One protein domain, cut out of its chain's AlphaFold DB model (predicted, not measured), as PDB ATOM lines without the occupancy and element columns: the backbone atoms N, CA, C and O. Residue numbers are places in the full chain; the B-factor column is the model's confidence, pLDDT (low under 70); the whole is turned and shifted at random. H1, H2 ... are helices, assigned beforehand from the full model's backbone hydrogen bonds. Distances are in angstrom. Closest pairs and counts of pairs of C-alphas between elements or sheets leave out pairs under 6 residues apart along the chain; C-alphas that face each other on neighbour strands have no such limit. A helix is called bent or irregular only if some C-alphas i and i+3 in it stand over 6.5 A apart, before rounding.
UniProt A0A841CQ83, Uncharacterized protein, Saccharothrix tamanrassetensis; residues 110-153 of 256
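What this domain is: This is residues 110 to 153 of the 256 residues of an uncharacterized protein of Saccharothrix tamanrassetensis (UniProt A0A841CQ83). Two helices, H2 and H3, run side by side in opposite directions with a gap between them, and the short helix H1 sits beyond H3, on the side away from H2, set crosswise at H3's last residue. The link of residues 116 to 122 reaches from H1 past H3 to the start of H2, and the turn from H2 back to H3 sticks out with residues 135 to 140, giving a flat, loosely joined piece with few contacts between its helices. The printed part has 44 residues with three named helices in the order H1, H2, H3 and no named strand, and its class is all helix. It is only just compact, close to loose, with a radius of gyration of the C-alphas of 11.0 A, and its C-alphas span 30 by 21 by 11 A.

How they stand to each other: The longest helix is H2, residues 123 to 136, and it touches no helix. It is near H3, residues 144 to 152: 6 pairs of their C-alphas lie within 10 A, and the closest C-alphas of the two are 8.2 A apart. H3 touches H1, residues 110 to 115, with 4 pairs of C-alphas within 8 A. The closest C-alphas of these two helices are those of Cys 113 and Cys 152, 5.1 A apart. The lines of H1 and H3 are about perpendicular, at 89 degrees, and their centres are 10.8 A apart. H1 and H2 are apart, with no pair of C-alphas within 8 A. In H1, H2 and H3 every backbone O of residue i and N of residue i+4 inside the helix are within hydrogen-bond range.

Where its parts are: H2 has 14 residues, from Gly 123 with its C-alpha at (13.286, 23.682, 41.678) to Ala 136 with its C-alpha at (11.426, 16.011, 60.058), and measures 20.0 A from first to last C-alpha. H3 has 9 residues, from Met 144 to Cys 152, and measures 12.2 A; its last C-alpha is at (-0.414, 22.406, 42.244). H1 has 6 residues, from Ala 110, whose C-alpha is at (-8.364, 20.135, 40.989), to Asp 115, and measures 8.7 A. None of these helices is bent.

The domain as a whole: The two C-alphas farthest apart are those of Ala 114 and Asn 139, at 30.7 A, while the first and last printed C-alphas, of Ala 110 and Ser 153, are 12.1 A apart. Residues 135 to 140, of which 135 and 136 belong to H2, stand free. The links from H1 to H2 and from H2 to H3 have 7 residues each, and both are short. The printed part runs from 110 to 153 with no cut. The mean pLDDT of the printed part is 86.8, and no printed residue is under 70 in this predicted model.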
ATOM      1  N   ALA A 110      -7.842  18.899  41.560       86.50
ATOM      2  CA  ALA A 110      -8.364  20.135  40.989       86.50
ATOM      3  C   ALA A 110      -8.932  21.067  42.069       86.50
ATOM      4  O   ALA A 110      -8.588  22.246  42.083       86.50
ATOM      5  N   VAL A 111      -9.728  20.530  43.002       88.62
ATOM      6  CA  VAL A 111     -10.270  21.286  44.143       88.62
ATOM      7  C   VAL A 111      -9.131  21.743  45.047       88.62
ATOM      8  O   VAL A 111      -9.040  22.922  45.367       88.62
ATOM      9  N   LEU A 112      -8.183  20.849  45.354       88.81
ATOM     10  CA  LEU A 112      -7.017  21.206  46.157       88.81
ATOM     11  C   LEU A 112      -6.228  22.375  45.536       88.81
ATOM     12  O   LEU A 112      -5.864  23.313  46.240       88.81
ATOM     13  N   CYS A 113      -5.975  22.353  44.224       89.19
ATOM     14  CA  CYS A 113      -5.263  23.445  43.558       89.19
ATOM     15  C   CYS A 113      -6.096  24.736  43.471       89.19
ATOM     16  O   CYS A 113      -5.525  25.822  43.405       89.19
ATOM     17  N   ALA A 114      -7.428  24.635  43.454       90.12
ATOM     18  CA  ALA A 114      -8.334  25.781  43.441       90.12
ATOM     19  C   ALA A 114      -8.453  26.464  44.817       90.12
ATOM     20  O   ALA A 114      -8.615  27.685  44.872       90.12
ATOM     21  N   ASP A 115      -8.327  25.696  45.903       90.56
ATOM     22  CA  ASP A 115      -8.470  26.155  47.295       90.56
ATOM     23  C   ASP A 115      -7.153  26.617  47.938       90.56
ATOM     24  O   ASP A 115      -7.140  27.316  48.954       90.56
ATOM     25  N   HIS A 116      -6.010  26.219  47.376       88.38
ATOM     26  CA  HIS A 116      -4.728  26.455  48.022       88.38
ATOM     27  C   HIS A 116      -3.712  27.151  47.125       88.38
ATOM     28  O   HIS A 116      -3.295  26.652  46.081       88.38
ATOM     29  N   ARG A 117      -3.188  28.275  47.626       86.81
ATOM     30  CA  ARG A 117      -1.936  28.857  47.140       86.81
ATOM     31  C   ARG A 117      -0.764  28.018  47.628       86.81
ATOM     32  O   ARG A 117      -0.240  28.239  48.719       86.81
ATOM     33  N   PHE A 118      -0.383  27.050  46.813       83.31
ATOM     34  CA  PHE A 118       0.847  26.289  46.959       83.31
ATOM     35  C   PHE A 118       1.896  26.801  45.982       83.31
ATOM     36  O   PHE A 118       1.576  27.219  44.871       83.31
ATOM     37  N   GLY A 119       3.156  26.784  46.395       77.62
ATOM     38  CA  GLY A 119       4.231  27.185  45.510       77.62
ATOM     39  C   GLY A 119       5.596  26.950  46.119       77.62
ATOM     40  O   GLY A 119       5.827  27.239  47.293       77.62
ATOM     41  N   PHE A 120       6.500  26.477  45.274       88.00
ATOM     42  CA  PHE A 120       7.936  26.553  45.496       88.00
ATOM     43  C   PHE A 120       8.477  27.751  44.732       88.00
ATOM     44  O   PHE A 120       8.005  28.066  43.639       88.00
ATOM     45  N   ARG A 121       9.493  28.412  45.282       86.31
ATOM     46  CA  ARG A 121      10.127  29.559  44.618       86.31
ATOM     47  C   ARG A 121      10.948  29.137  43.398       86.31
ATOM     48  O   ARG A 121      11.140  29.929  42.483       86.31
ATOM     49  N   SER A 122      11.460  27.908  43.405       89.38
ATOM     50  CA  SER A 122      12.273  27.320  42.340       89.38
ATOM     51  C   SER A 122      12.371  25.800  42.509       89.38
ATOM     52  O   SER A 122      11.993  25.252  43.547       89.38
ATOM     53  N   GLY A 123      12.953  25.104  41.527       90.19
ATOM     54  CA  GLY A 123      13.286  23.682  41.678       90.19
ATOM     55  C   GLY A 123      14.278  23.409  42.820       90.19
ATOM     56  O   GLY A 123      14.178  22.392  43.498       90.19
ATOM     57  N   GLN A 124      15.196  24.338  43.106       94.44
ATOM     58  CA  GLN A 124      16.105  24.216  44.253       94.44
ATOM     59  C   GLN A 124      15.355  24.340  45.585       94.44
ATOM     60  O   GLN A 124      15.651  23.614  46.533       94.44
ATOM     61  N   ASP A 125      14.361  25.229  45.644       92.81
ATOM     62  CA  ASP A 125      13.491  25.384  46.809       92.81
ATOM     63  C   ASP A 125      12.683  24.105  47.076       92.81
ATOM     64  O   ASP A 125      12.609  23.645  48.215       92.81
ATOM     65  N   TRP A 126      12.188  23.467  46.010       92.44
ATOM     66  CA  TRP A 126      11.552  22.150  46.078       92.44
ATOM     67  C   TRP A 126      12.489  21.095  46.684       92.44
ATOM     68  O   TRP A 126      12.121  20.427  47.649       92.44
ATOM     69  N   VAL A 127      13.727  20.976  46.182       92.94
ATOM     70  CA  VAL A 127      14.708  19.989  46.680       92.94
ATOM     71  C   VAL A 127      15.064  20.245  48.146       92.94
ATOM     72  O   VAL A 127      15.149  19.303  48.939       92.94
ATOM     73  N   ARG A 128      15.235  21.516  48.532       94.44
ATOM     74  CA  ARG A 128      15.505  21.916  49.919       94.44
ATOM     75  C   ARG A 128      14.360  21.505  50.846       94.44
ATOM     76  O   ARG A 128      14.607  20.823  51.841       94.44
ATOM     77  N   MET A 129      13.124  21.873  50.505       91.88
ATOM     78  CA  MET A 129      11.935  21.541  51.299       91.88
ATOM     79  C   MET A 129      11.688  20.028  51.361       91.88
ATOM     80  O   MET A 129      11.310  19.508  52.410       91.88
ATOM     81  N   TRP A 130      11.990  19.293  50.289       90.88
ATOM     82  CA  TRP A 130      11.947  17.830  50.293       90.88
ATOM     83  C   TRP A 130      12.944  17.229  51.289       90.88
ATOM     84  O   TRP A 130      12.624  16.306  52.039       90.88
ATOM     85  N   GLY A 131      14.164  17.769  51.336       91.62
ATOM     86  CA  GLY A 131      15.171  17.382  52.321       91.62
ATOM     87  C   GLY A 131      14.766  17.713  53.762       91.62
ATOM     88  O   GLY A 131      15.091  16.956  54.674       91.62
ATOM     89  N   GLU A 132      14.058  18.822  53.982       91.94
ATOM     90  CA  GLU A 132      13.487  19.193  55.285       91.94
ATOM     91  C   GLU A 132      12.397  18.216  55.728       91.94
ATOM     92  O   GLU A 132      12.475  17.700  56.841       91.94
ATOM     93  N   LEU A 133      11.450  17.886  54.844       89.56
ATOM     94  CA  LEU A 133      10.390  16.914  55.122       89.56
ATOM     95  C   LEU A 133      10.964  15.551  55.530       89.56
ATOM     96  O   LEU A 133      10.580  14.996  56.560       89.56
ATOM     97  N   LYS A 134      11.939  15.039  54.768       88.12
ATOM     98  CA  LYS A 134      12.586  13.752  55.066       88.12
ATOM     99  C   LYS A 134      13.318  13.748  56.409       88.12
ATOM    100  O   LYS A 134      13.334  12.718  57.074       88.12
ATOM    101  N   ARG A 135      13.919  14.873  56.813       89.31
ATOM    102  CA  ARG A 135      14.580  15.010  58.124       89.31
ATOM    103  C   ARG A 135      13.582  15.136  59.270       89.31
ATOM    104  O   ARG A 135      13.837  14.600  60.339       89.31
ATOM    105  N   ALA A 136      12.469  15.835  59.052       89.06
ATOM    106  CA  ALA A 136      11.426  16.011  60.058       89.06
ATOM    107  C   ALA A 136      10.641  14.716  60.320       89.06
ATOM    108  O   ALA A 136      10.196  14.484  61.440       89.06
ATOM    109  N   ALA A 137      10.488  13.865  59.302       86.81
ATOM    110  CA  ALA A 137       9.740  12.616  59.390       86.81
ATOM    111  C   ALA A 137      10.534  11.438  58.789       86.81
ATOM    112  O   ALA A 137      10.131  10.899  57.760       86.81
ATOM    113  N   PRO A 138      11.643  10.987  59.400       81.56
ATOM    114  CA  PRO A 138      12.535   9.978  58.807       81.56
ATOM    115  C   PRO A 138      11.860   8.621  58.539       81.56
ATOM    116  O   PRO A 138      12.221   7.931  57.584       81.56
ATOM    117  N   ASN A 139      10.840   8.283  59.337       79.56
ATOM    118  CA  ASN A 139      10.090   7.024  59.259       79.56
ATOM    119  C   ASN A 139       8.871   7.084  58.318       79.56
ATOM    120  O   ASN A 139       8.250   6.060  58.050       79.56
ATOM    121  N   MET A 140       8.529   8.266  57.793       79.75
ATOM    122  CA  MET A 140       7.447   8.447  56.814       79.75
ATOM    123  C   MET A 140       7.965   9.017  55.489       79.75
ATOM    124  O   MET A 140       7.445   8.675  54.441       79.75
ATOM    125  N   ARG A 141       9.010   9.850  55.524       82.94
ATOM    126  CA  ARG A 141       9.723  10.543  54.432       82.94
ATOM    127  C   ARG A 141       8.887  11.467  53.545       82.94
ATOM    128  O   ARG A 141       9.380  12.517  53.148       82.94
ATOM    129  N   THR A 142       7.655  11.097  53.225       79.12
ATOM    130  CA  THR A 142       6.735  11.829  52.360       79.12
ATOM    131  C   THR A 142       5.281  11.529  52.705       79.12
ATOM    132  O   THR A 142       4.983  10.605  53.448       79.12
ATOM    133  N   HIS A 143       4.354  12.332  52.194       78.12
ATOM    134  CA  HIS A 143       2.920  12.131  52.373       78.12
ATOM    135  C   HIS A 143       2.133  12.782  51.229       78.12
ATOM    136  O   HIS A 143       2.686  13.539  50.430       78.12
ATOM    137  N   MET A 144       0.820  12.535  51.184       75.12
ATOM    138  CA  MET A 144      -0.084  13.059  50.148       75.12
ATOM    139  C   MET A 144      -0.031  14.588  49.981       75.12
ATOM    140  O   MET A 144      -0.212  15.094  48.877       75.12
ATOM    141  N   GLY A 145       0.239  15.331  51.059       80.38
ATOM    142  CA  GLY A 145       0.318  16.789  51.001       80.38
ATOM    143  C   GLY A 145       1.482  17.252  50.132       80.38
ATOM    144  O   GLY A 145       1.317  18.181  49.349       80.38
ATOM    145  N   TRP A 146       2.622  16.550  50.172       85.38
ATOM    146  CA  TRP A 146       3.751  16.849  49.292       85.38
ATOM    147  C   TRP A 146       3.403  16.669  47.811       85.38
ATOM    148  O   TRP A 146       3.778  17.504  46.984       85.38
ATOM    149  N   LEU A 147       2.651  15.612  47.476       80.81
ATOM    150  CA  LEU A 147       2.146  15.390  46.119       80.81
ATOM    151  C   LEU A 147       1.229  16.542  45.689       80.81
ATOM    152  O   LEU A 147       1.416  17.097  44.612       80.81
ATOM    153  N   GLY A 148       0.288  16.939  46.552       83.75
ATOM    154  CA  GLY A 148      -0.616  18.059  46.300       83.75
ATOM    155  C   GLY A 148       0.122  19.373  46.037       83.75
ATOM    156  O   GLY A 148      -0.084  20.001  45.002       83.75
ATOM    157  N   VAL A 149       1.045  19.753  46.925       87.19
ATOM    158  CA  VAL A 149       1.861  20.970  46.771       87.19
ATOM    159  C   VAL A 149       2.704  20.902  45.493       87.19
ATOM    160  O   VAL A 149       2.768  21.886  44.762       87.19
ATOM    161  N   SER A 150       3.303  19.749  45.179       87.00
ATOM    162  CA  SER A 150       4.113  19.555  43.966       87.00
ATOM    163  C   SER A 150       3.292  19.686  42.687       87.00
ATOM    164  O   SER A 150       3.679  20.436  41.797       87.00
ATOM    165  N   LEU A 151       2.140  19.016  42.606       85.12
ATOM    166  CA  LEU A 151       1.276  19.050  41.426       85.12
ATOM    167  C   LEU A 151       0.584  20.402  41.238       85.12
ATOM    168  O   LEU A 151       0.329  20.798  40.104       85.12
ATOM    169  N   CYS A 152       0.236  21.098  42.319       87.75
ATOM    170  CA  CYS A 152      -0.414  22.406  42.244       87.75
ATOM    171  C   CYS A 152       0.577  23.568  42.067       87.75
ATOM    172  O   CYS A 152       0.154  24.681  41.756       87.75
ATOM    173  N   SER A 153       1.882  23.332  42.227       86.75
ATOM    174  CA  SER A 153       2.909  24.352  41.992       86.75
ATOM    175  C   SER A 153       3.131  24.586  40.497       86.75
ATOM    176  O   SER A 153       3.191  23.645  39.713       86.75
TER     177      SER A 153